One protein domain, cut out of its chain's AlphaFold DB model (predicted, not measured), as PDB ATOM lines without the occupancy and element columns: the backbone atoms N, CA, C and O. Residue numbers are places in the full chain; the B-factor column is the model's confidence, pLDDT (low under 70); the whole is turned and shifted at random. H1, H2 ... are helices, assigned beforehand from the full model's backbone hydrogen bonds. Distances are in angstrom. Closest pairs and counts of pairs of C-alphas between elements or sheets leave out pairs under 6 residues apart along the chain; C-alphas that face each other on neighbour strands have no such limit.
ATOM      1  N   GLU A 474       0.809  30.734   8.984       85.38
ATOM      2  CA  GLU A 474       0.176  31.758   9.800       85.38
ATOM      3  C   GLU A 474       0.650  31.625  11.254       85.38
ATOM      4  O   GLU A 474       0.521  30.580  11.909       85.38
ATOM      5  N   ARG A 475       1.235  32.713  11.752       89.19
ATOM      6  CA  ARG A 475       1.724  32.837  13.126       89.19
ATOM      7  C   ARG A 475       0.553  32.734  14.097       89.19
ATOM      8  O   ARG A 475      -0.489  33.336  13.863       89.19
ATOM      9  N   ASN A 476       0.742  32.041  15.218       87.50
ATOM     10  CA  ASN A 476      -0.309  31.791  16.219       87.50
ATOM     11  C   ASN A 476      -1.534  31.012  15.688       87.50
ATOM     12  O   ASN A 476      -2.610  31.090  16.275       87.50
ATOM     13  N   SER A 477      -1.405  30.260  14.591       90.75
ATOM     14  CA  SER A 477      -2.509  29.442  14.059       90.75
ATOM     15  C   SER A 477      -2.851  28.233  14.933       90.75
ATOM     16  O   SER A 477      -3.945  27.681  14.824       90.75
ATOM     17  N   HIS A 478      -1.933  27.801  15.805       92.56
ATOM     18  CA  HIS A 478      -2.066  26.592  16.621       92.56
ATOM     19  C   HIS A 478      -2.393  25.321  15.812       92.56
ATOM     20  O   HIS A 478      -3.003  24.390  16.350       92.56
ATOM     21  N   ASP A 479      -1.984  25.247  14.537       92.38
ATOM     22  CA  ASP A 479      -2.230  24.064  13.711       92.38
ATOM     23  C   ASP A 479      -1.491  22.845  14.285       92.38
ATOM     24  O   ASP A 479      -0.272  22.673  14.157       92.38
ATOM     25  N   ARG A 480      -2.265  21.965  14.927       92.81
ATOM     26  CA  ARG A 480      -1.756  20.764  15.592       92.81
ATOM     27  C   ARG A 480      -1.086  19.791  14.632       92.81
ATOM     28  O   ARG A 480      -0.163  19.092  15.054       92.81
ATOM     29  N   ARG A 481      -1.508  19.737  13.363       91.81
ATOM     30  CA  ARG A 481      -0.890  18.861  12.361       91.81
ATOM     31  C   ARG A 481       0.552  19.306  12.127       91.81
ATOM     32  O   ARG A 481       1.459  18.483  12.267       91.81
ATOM     33  N   PHE A 482       0.773  20.591  11.841       93.25
ATOM     34  CA  PHE A 482       2.126  21.129  11.643       93.25
ATOM     35  C   PHE A 482       2.963  21.071  12.916       93.25
ATOM     36  O   PHE A 482       4.134  20.690  12.846       93.25
ATOM     37  N   LEU A 483       2.364  21.358  14.075       94.94
ATOM     38  CA  LEU A 483       3.048  21.241  15.361       94.94
ATOM     39  C   LEU A 483       3.545  19.818  15.615       94.94
ATOM     40  O   LEU A 483       4.713  19.642  15.942       94.94
ATOM     41  N   SER A 484       2.714  18.796  15.397       94.94
ATOM     42  CA  SER A 484       3.114  17.393  15.575       94.94
ATOM     43  C   SER A 484       4.198  16.949  14.580       94.94
ATOM     44  O   SER A 484       5.108  16.191  14.924       94.94
ATOM     45  N   LEU A 485       4.144  17.425  13.332       95.44
ATOM     46  CA  LEU A 485       5.181  17.159  12.327       95.44
ATOM     47  C   LEU A 485       6.523  17.788  12.722       95.44
ATOM     48  O   LEU A 485       7.528  17.081  12.801       95.44
ATOM     49  N   CYS A 486       6.533  19.085  13.037       95.94
ATOM     50  CA  CYS A 486       7.744  19.797  13.439       95.94
ATOM     51  C   CYS A 486       8.305  19.260  14.762       95.94
ATOM     52  O   CYS A 486       9.519  19.116  14.895       95.94
ATOM     53  N   ALA A 487       7.438  18.869  15.701       96.25
ATOM     54  CA  ALA A 487       7.841  18.254  16.962       96.25
ATOM     55  C   ALA A 487       8.595  16.943  16.750       96.25
ATOM     56  O   ALA A 487       9.600  16.700  17.415       96.25
ATOM     57  N   ARG A 488       8.165  16.112  15.794       95.75
ATOM     58  CA  ARG A 488       8.883  14.878  15.442       95.75
ATOM     59  C   ARG A 488      10.255  15.161  14.836       95.75
ATOM     60  O   ARG A 488      11.209  14.474  15.191       95.75
ATOM     61  N   VAL A 489      10.368  16.179  13.980       96.31
ATOM     62  CA  VAL A 489      11.660  16.607  13.415       96.31
ATOM     63  C   VAL A 489      12.584  17.120  14.523       96.31
ATOM     64  O   VAL A 489      13.707  16.643  14.648       96.31
ATOM     65  N   ALA A 490      12.103  18.018  15.386       95.62
ATOM     66  CA  ALA A 490      12.872  18.548  16.511       95.62
ATOM     67  C   ALA A 490      13.298  17.444  17.504       95.62
ATOM     68  O   ALA A 490      14.440  17.424  17.979       95.62
ATOM     69  N   ALA A 491      12.415  16.478  17.773       95.62
ATOM     70  CA  ALA A 491      12.669  15.372  18.691       95.62
ATOM     71  C   ALA A 491      13.635  14.307  18.148       95.62
ATOM     72  O   ALA A 491      14.231  13.589  18.949       95.62
ATOM     73  N   ASN A 492      13.829  14.198  16.830       94.75
ATOM     74  CA  ASN A 492      14.663  13.155  16.232       94.75
ATOM     75  C   ASN A 492      16.159  13.355  16.569       94.75
ATOM     76  O   ASN A 492      16.776  14.286  16.053       94.75
ATOM     77  N   PRO A 493      16.793  12.486  17.387       93.94
ATOM     78  CA  PRO A 493      18.188  12.650  17.791       93.94
ATOM     79  C   PRO A 493      19.192  12.488  16.645       93.94
ATOM     80  O   PRO A 493      20.317  12.962  16.769       93.94
ATOM     81  N   HIS A 494      18.793  11.826  15.558       94.06
ATOM     82  CA  HIS A 494      19.624  11.594  14.378       94.06
ATOM     83  C   HIS A 494      19.486  12.693  13.323       94.06
ATOM     84  O   HIS A 494      20.143  12.629  12.289       94.06
ATOM     85  N   GLU A 495      18.617  13.670  13.571       94.25
ATOM     86  CA  GLU A 495      18.425  14.805  12.688       94.25
ATOM     87  C   GLU A 495      19.544  15.835  12.845       94.25
ATOM     88  O   GLU A 495      20.095  16.012  13.938       94.25
ATOM     89  N   ASP A 496      19.847  16.554  11.765       93.12
ATOM     90  CA  ASP A 496      20.812  17.640  11.820       93.12
ATOM     91  C   ASP A 496      20.365  18.728  12.817       93.12
ATOM     92  O   ASP A 496      19.226  19.206  12.741       93.12
ATOM     93  N   PRO A 497      21.237  19.181  13.737       91.44
ATOM     94  CA  PRO A 497      20.877  20.180  14.741       91.44
ATOM     95  C   PRO A 497      20.287  21.474  14.168       91.44
ATOM     96  O   PRO A 497      19.384  22.051  14.773       91.44
ATOM     97  N   THR A 498      20.744  21.923  12.991       91.56
ATOM     98  CA  THR A 498      20.200  23.118  12.330       91.56
ATOM     99  C   THR A 498      18.745  22.898  11.930       91.56
ATOM    100  O   THR A 498      17.902  23.749  12.204       91.56
ATOM    101  N   ILE A 499      18.424  21.740  11.347       95.00
ATOM    102  CA  ILE A 499      17.055  21.389  10.943       95.00
ATOM    103  C   ILE A 499      16.145  21.283  12.173       95.00
ATOM    104  O   ILE A 499      15.029  21.801  12.162       95.00
ATOM    105  N   ARG A 500      16.632  20.682  13.265       94.31
ATOM    106  CA  ARG A 500      15.874  20.541  14.523       94.31
ATOM    107  C   ARG A 500      15.517  21.883  15.143       94.31
ATOM    108  O   ARG A 500      14.372  22.077  15.546       94.31
ATOM    109  N   ILE A 501      16.473  22.814  15.196       92.81
ATOM    110  CA  ILE A 501      16.233  24.162  15.722       92.81
ATOM    111  C   ILE A 501      15.262  24.925  14.820       92.81
ATOM    112  O   ILE A 501      14.349  25.563  15.337       92.81
ATOM    113  N   ARG A 502      15.382  24.811  13.489       93.56
ATOM    114  CA  ARG A 502      14.402  25.429  12.583       93.56
ATOM    115  C   ARG A 502      13.001  24.841  12.750       93.56
ATOM    116  O   ARG A 502      12.031  25.590  12.799       93.56
ATOM    117  N   ALA A 503      12.876  23.526  12.926       95.50
ATOM    118  CA  ALA A 503      11.592  22.901  13.240       95.50
ATOM    119  C   ALA A 503      11.009  23.433  14.563       95.50
ATOM    120  O   ALA A 503       9.823  23.753  14.631       95.50
ATOM    121  N   TYR A 504      11.842  23.612  15.591       95.62
ATOM    122  CA  TYR A 504      11.427  24.237  16.848       95.62
ATOM    123  C   TYR A 504      10.999  25.707  16.668       95.62
ATOM    124  O   TYR A 504       9.960  26.098  17.194       95.62
ATOM    125  N   GLN A 505      11.725  26.509  15.879       94.44
ATOM    126  CA  GLN A 505      11.342  27.893  15.543       94.44
ATOM    127  C   GLN A 505       9.955  27.964  14.885       94.44
ATOM    128  O   GLN A 505       9.153  28.840  15.225       94.44
ATOM    129  N   ILE A 506       9.649  27.026  13.978       95.00
ATOM    130  CA  ILE A 506       8.316  26.904  13.372       95.00
ATOM    131  C   ILE A 506       7.278  26.612  14.459       95.00
ATOM    132  O   ILE A 506       6.268  27.308  14.534       95.00
ATOM    133  N   MET A 507       7.534  25.639  15.343       96.69
ATOM    134  CA  MET A 507       6.602  25.312  16.431       96.69
ATOM    135  C   MET A 507       6.311  26.513  17.331       96.69
ATOM    136  O   MET A 507       5.155  26.754  17.677       96.69
ATOM    137  N   ARG A 508       7.348  27.271  17.704       95.38
ATOM    138  CA  ARG A 508       7.196  28.484  18.511       95.38
ATOM    139  C   ARG A 508       6.352  29.509  17.772       95.38
ATOM    140  O   ARG A 508       5.333  29.922  18.304       95.38
ATOM    141  N   SER A 509       6.657  29.786  16.507       93.31
ATOM    142  CA  SER A 509       5.892  30.739  15.688       93.31
ATOM    143  C   SER A 509       4.416  30.366  15.511       93.31
ATOM    144  O   SER A 509       3.564  31.251  15.444       93.31
ATOM    145  N   LEU A 510       4.096  29.071  15.462       94.25
ATOM    146  CA  LEU A 510       2.723  28.566  15.352       94.25
ATOM    147  C   LEU A 510       1.913  28.696  16.650       94.25
ATOM    148  O   LEU A 510       0.693  28.812  16.579       94.25
ATOM    149  N   VAL A 511       2.555  28.654  17.823       95.25
ATOM    150  CA  VAL A 511       1.876  28.738  19.134       95.25
ATOM    151  C   VAL A 511       1.914  30.148  19.710       95.25
ATOM    152  O   VAL A 511       0.927  30.612  20.273       95.25
ATOM    153  N   HIS A 512       3.067  30.797  19.621       91.69
ATOM    154  CA  HIS A 512       3.316  32.136  20.118       91.69
ATOM    155  C   HIS A 512       4.468  32.776  19.340       91.69
ATOM    156  O   HIS A 512       5.640  32.477  19.571       91.69
ATOM    157  N   PHE A 513       4.140  33.671  18.414       91.25
ATOM    158  CA  PHE A 513       5.155  34.430  17.701       91.25
ATOM    159  C   PHE A 513       5.705  35.567  18.567       91.25
ATOM    160  O   PHE A 513       5.017  36.561  18.806       91.25
ATOM    161  N   ASP A 514       6.971  35.437  18.958       90.00
ATOM    162  CA  ASP A 514       7.785  36.503  19.537       90.00
ATOM    163  C   ASP A 514       9.022  36.742  18.646       90.00
ATOM    164  O   ASP A 514       9.865  35.847  18.501       90.00
ATOM    165  N   PRO A 515       9.170  37.930  18.026       87.44
ATOM    166  CA  PRO A 515      10.323  38.223  17.182       87.44
ATOM    167  C   PRO A 515      11.652  38.195  17.951       87.44
ATOM    168  O   PRO A 515      12.675  37.841  17.363       87.44
ATOM    169  N   TYR A 516      11.668  38.524  19.248       89.69
ATOM    170  CA  TYR A 516      12.890  38.469  20.056       89.69
ATOM    171  C   TYR A 516      13.332  37.029  20.302       89.69
ATOM    172  O   TYR A 516      14.524  36.731  20.233       89.69
ATOM    173  N   GLU A 517      12.375  36.127  20.521       87.62
ATOM    174  CA  GLU A 517      12.656  34.699  20.654       87.62
ATOM    175  C   GLU A 517      13.263  34.129  19.364       87.62
ATOM    176  O   GLU A 517      14.228  33.366  19.414       87.62
ATOM    177  N   LEU A 518      12.766  34.542  18.193       86.56
ATOM    178  CA  LEU A 518      13.339  34.112  16.915       86.56
ATOM    179  C   LEU A 518      14.768  34.612  16.707       86.56
ATOM    180  O   LEU A 518      15.613  33.841  16.251       86.56
ATOM    181  N   VAL A 519      15.057  35.868  17.067       88.00
ATOM    182  CA  VAL A 519      16.423  36.416  17.016       88.00
ATOM    183  C   VAL A 519      17.354  35.634  17.942       88.00
ATOM    184  O   VAL A 519      18.480  35.316  17.559       88.00
ATOM    185  N   GLU A 520      16.887  35.280  19.138       88.44
ATOM    186  CA  GLU A 520      17.664  34.477  20.078       88.44
ATOM    187  C   GLU A 520      17.918  33.058  19.544       88.44
ATOM    188  O   GLU A 520      19.042  32.560  19.617       88.44
ATOM    189  N   LEU A 521      16.922  32.428  18.918       85.75
ATOM    190  CA  LEU A 521      17.084  31.126  18.263       85.75
ATOM    191  C   LEU A 521      18.050  31.193  17.065       85.75
ATOM    192  O   LEU A 521      18.867  30.289  16.895       85.75
ATOM    193  N   GLU A 522      18.035  32.269  16.275       87.38
ATOM    194  CA  GLU A 522      19.027  32.502  15.209       87.38
ATOM    195  C   GLU A 522      20.440  32.723  15.778       87.38
ATOM    196  O   GLU A 522      21.433  32.210  15.252       87.38
ATOM    197  N   ARG A 523      20.558  33.408  16.922       88.44
ATOM    198  CA  ARG A 523      21.831  33.542  17.647       88.44
ATOM    199  C   ARG A 523      22.362  32.176  18.097       88.44
ATOM    200  O   ARG A 523      23.568  31.933  18.002       88.44
ATOM    201  N   LEU A 524      21.480  31.287  18.559       83.38
ATOM    202  CA  LEU A 524      21.811  29.906  18.925       83.38
ATOM    203  C   LEU A 524      22.215  29.068  17.700       83.38
ATOM    204  O   LEU A 524      23.190  28.322  17.780       83.38
ATOM    205  N   LEU A 525      21.563  29.247  16.543       86.06
ATOM    206  CA  LEU A 525      21.996  28.635  15.276       86.06
ATOM    207  C   LEU A 525      23.435  29.033  14.913       86.06
ATOM    208  O   LEU A 525      24.221  28.185  14.491       86.06
ATOM    209  N   GLY A 526      23.816  30.293  15.139       85.88
ATOM    210  CA  GLY A 526      25.198  30.755  14.963       85.88
ATOM    211  C   GLY A 526      26.208  30.073  15.899       85.88
ATOM    212  O   GLY A 526      27.378  29.928  15.545       85.88
ATOM    213  N   GLN A 527      25.757  29.612  17.070       88.38
ATOM    214  CA  GLN A 527      26.579  28.932  18.078       88.38
ATOM    215  C   GLN A 527      26.673  27.421  17.892       88.38
ATOM    216  O   GLN A 527      27.570  26.822  18.478       88.38
ATOM    217  N   LEU A 528      25.843  26.808  17.041       82.44
ATOM    218  CA  LEU A 528      25.936  25.378  16.703       82.44
ATOM    219  C   LEU A 528      27.331  24.952  16.217       82.44
ATOM    220  O   LEU A 528      27.669  23.775  16.265       82.44
ATOM    221  N   ARG A 529      28.143  25.895  15.725       80.81
ATOM    222  CA  ARG A 529      29.525  25.637  15.296       80.81
ATOM    223  C   ARG A 529      30.506  25.472  16.464       80.81
ATOM    224  O   ARG A 529      31.657  25.117  16.229       80.81
ATOM    225  N   LEU A 530      30.088  25.760  17.698       77.62
ATOM    226  CA  LEU A 530      30.925  25.615  18.883       77.62
ATOM    227  C   LEU A 530      30.941  24.143  19.339       77.62
ATOM    228  O   LEU A 530      29.872  23.545  19.453       77.62
ATOM    229  N   PRO A 531      32.119  23.565  19.653       76.56
ATOM    230  CA  PRO A 531      32.249  22.149  20.020       76.56
ATOM    231  C   PRO A 531      31.401  21.720  21.224       76.56
ATOM    232  O   PRO A 531      30.967  20.574  21.289       76.56
ATOM    233  N   ASP A 532      31.148  22.647  22.151       84.00
ATOM    234  CA  ASP A 532      30.472  22.383  23.426       84.00
ATOM    235  C   ASP A 532      29.010  22.868  23.442       84.00
ATOM    236  O   ASP A 532      28.396  22.977  24.508       84.00
ATOM    237  N   PHE A 533      28.443  23.217  22.281       80.81
ATOM    238  CA  PHE A 533      27.078  23.726  22.219       80.81
ATOM    239  C   PHE A 533      26.055  22.607  22.460       80.81
ATOM    240  O   PHE A 533      25.694  21.837  21.569       80.81
ATOM    241  N   ASP A 534      25.563  22.542  23.694       83.44
ATOM    242  CA  ASP A 534      24.522  21.609  24.113       83.44
ATOM    243  C   ASP A 534      23.131  22.215  23.903       83.44
ATOM    244  O   ASP A 534      22.509  22.760  24.818       83.44
ATOM    245  N   TRP A 535      22.636  22.110  22.673       81.25
ATOM    246  CA  TRP A 535      21.318  22.608  22.283       81.25
ATOM    247  C   TRP A 535      20.169  21.982  23.105       81.25
ATOM    248  O   TRP A 535      19.114  22.599  23.243       81.25
ATOM    249  N   THR A 536      20.382  20.811  23.733       83.00
ATOM    250  CA  THR A 536      19.375  20.176  24.600       83.00
ATOM    251  C   THR A 536      19.042  21.020  25.834       83.00
ATOM    252  O   THR A 536      17.976  20.854  26.414       83.00
ATOM    253  N   ARG A 537      19.899  21.968  26.219       87.12
ATOM    254  CA  ARG A 537      19.631  22.880  27.342       87.12
ATOM    255  C   ARG A 537      18.789  24.091  26.966       87.12
ATOM    256  O   ARG A 537      18.307  24.777  27.861       87.12
ATOM    257  N   TYR A 538      18.667  24.381  25.673       84.06
ATOM    258  CA  TYR A 538      18.076  25.627  25.183       84.06
ATOM    259  C   TYR A 538      16.655  25.455  24.656       84.06
ATOM    260  O   TYR A 538      15.960  26.452  24.477       84.06
ATOM    261  N   LEU A 539      16.218  24.219  24.403       89.69
ATOM    262  CA  LEU A 539      14.858  23.956  23.952       89.69
ATOM    263  C   LEU A 539      13.958  23.535  25.109       89.69
ATOM    264  O   LEU A 539      14.360  22.770  25.986       89.69
ATOM    265  N   ASP A 540      12.709  23.991  25.058       94.88
ATOM    266  CA  ASP A 540      11.641  23.470  25.900       94.88
ATOM    267  C   ASP A 540      11.235  22.078  25.388       94.88
ATOM    268  O   ASP A 540      10.440  21.919  24.455       94.88
ATOM    269  N   TRP A 541      11.850  21.048  25.962       95.12
ATOM    270  CA  TRP A 541      11.598  19.662  25.579       95.12
ATOM    271  C   TRP A 541      10.225  19.163  25.980       95.12
ATOM    272  O   TRP A 541       9.661  18.342  25.261       95.12
ATOM    273  N   ASP A 542       9.665  19.669  27.075       96.00
ATOM    274  CA  ASP A 542       8.309  19.315  27.480       96.00
ATOM    275  C   ASP A 542       7.312  19.821  26.430       96.00
ATOM    276  O   ASP A 542       6.414  19.082  26.012       96.00
ATOM    277  N   PHE A 543       7.531  21.030  25.901       95.88
ATOM    278  CA  PHE A 543       6.785  21.560  24.761       95.88
ATOM    279  C   PHE A 543       6.938  20.686  23.507       95.88
ATOM    280  O   PHE A 543       5.933  20.301  22.907       95.88
ATOM    281  N   VAL A 544       8.163  20.298  23.130       96.62
ATOM    282  CA  VAL A 544       8.394  19.410  21.972       96.62
ATOM    283  C   VAL A 544       7.708  18.052  22.162       96.62
ATOM    284  O   VAL A 544       6.987  17.585  21.279       96.62
ATOM    285  N   HIS A 545       7.880  17.417  23.319       96.12
ATOM    286  CA  HIS A 545       7.327  16.094  23.605       96.12
ATOM    287  C   HIS A 545       5.799  16.090  23.699       96.12
ATOM    288  O   HIS A 545       5.176  15.104  23.291       96.12
ATOM    289  N   THR A 546       5.190  17.193  24.146       95.75
ATOM    290  CA  THR A 546       3.729  17.362  24.157       95.75
ATOM    291  C   THR A 546       3.137  17.167  22.760       95.75
ATOM    292  O   THR A 546       2.171  16.430  22.607       95.75
ATOM    293  N   TYR A 547       3.752  17.740  21.720       96.00
ATOM    294  CA  TYR A 547       3.255  17.610  20.342       96.00
ATOM    295  C   TYR A 547       3.807  16.388  19.596       96.00
ATOM    296  O   TYR A 547       3.154  15.874  18.684       96.00
ATOM    297  N   ALA A 548       4.986  15.886  19.975       95.12
ATOM    298  CA  ALA A 548       5.569  14.692  19.360       95.12
ATOM    299  C   ALA A 548       4.834  13.400  19.760       95.12
ATOM    300  O   ALA A 548       4.805  12.447  18.982       95.12
ATOM    301  N   SER A 549       4.253  13.358  20.963       90.69
ATOM    302  CA  SER A 549       3.521  12.193  21.482       90.69
ATOM    303  C   SER A 549       2.084  12.082  20.964       90.69
ATOM    304  O   SER A 549       1.513  10.991  21.004       90.69
ATOM    305  N   ASP A 550       1.538  13.157  20.389       81.62
ATOM    306  CA  ASP A 550       0.161  13.268  19.886       81.62
ATOM    307  C   ASP A 550      -0.041  12.538  18.537       81.62
ATOM    308  O   ASP A 550      -0.703  13.003  17.614       81.62
TER     309      ASP A 550
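What this domain is: This is residues 474 to 550 of the 571 residues of an uncharacterized protein of Thermogemmatispora argillosa (UniProt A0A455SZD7). Three helices, H1, H2 and H3, lie side by side in a row, antiparallel in turn, and the short H4 packs steeply across H1 on one face of this layer. A long loop, residues 528 to 540, loops out from H3 and folds back to H4. The printed part, 77 residues with four named helices and no named strand, is all helix and compact: radius of gyration of the C-alphas 11.9 A, spans 35 by 27 by 17 A.

Where its parts are: H1, residues 480 to 491, begins at C-alpha (-1.756, 20.764, 15.592) and is 15.7 A long. H2, 497 to 511, measures 21.3 A; H3, 515 to 527, 18.7 A; H4, 541 to 548, 10.0 A, ending at (5.569, 14.692, 19.360).

How they stand to each other: H1 and H2 touch as a hairpin, shallow tilt 27 degrees, closest C-alphas Ala 490 and Arg 500, 4.1 A. H2 and H3, also a hairpin, touch at 7 degrees, closest C-alphas Thr 498 and Leu 525, 6.5 A. H4 touches H1 at a steep 54 degrees, closest C-alphas Ser 484 and Tyr 547, 4.8 A. H1 and H3 are apart. Every O i to N i+4 pair is within hydrogen-bond range in H1, H2 and H3; 3 of 4 in H4.

The domain as a whole: The farthest C-alphas, Ser 477 and Pro 531, are 36.0 A apart. The printed part has no cut; the link H3 to H4 is long. No printed residue is under 70 in pLDDT.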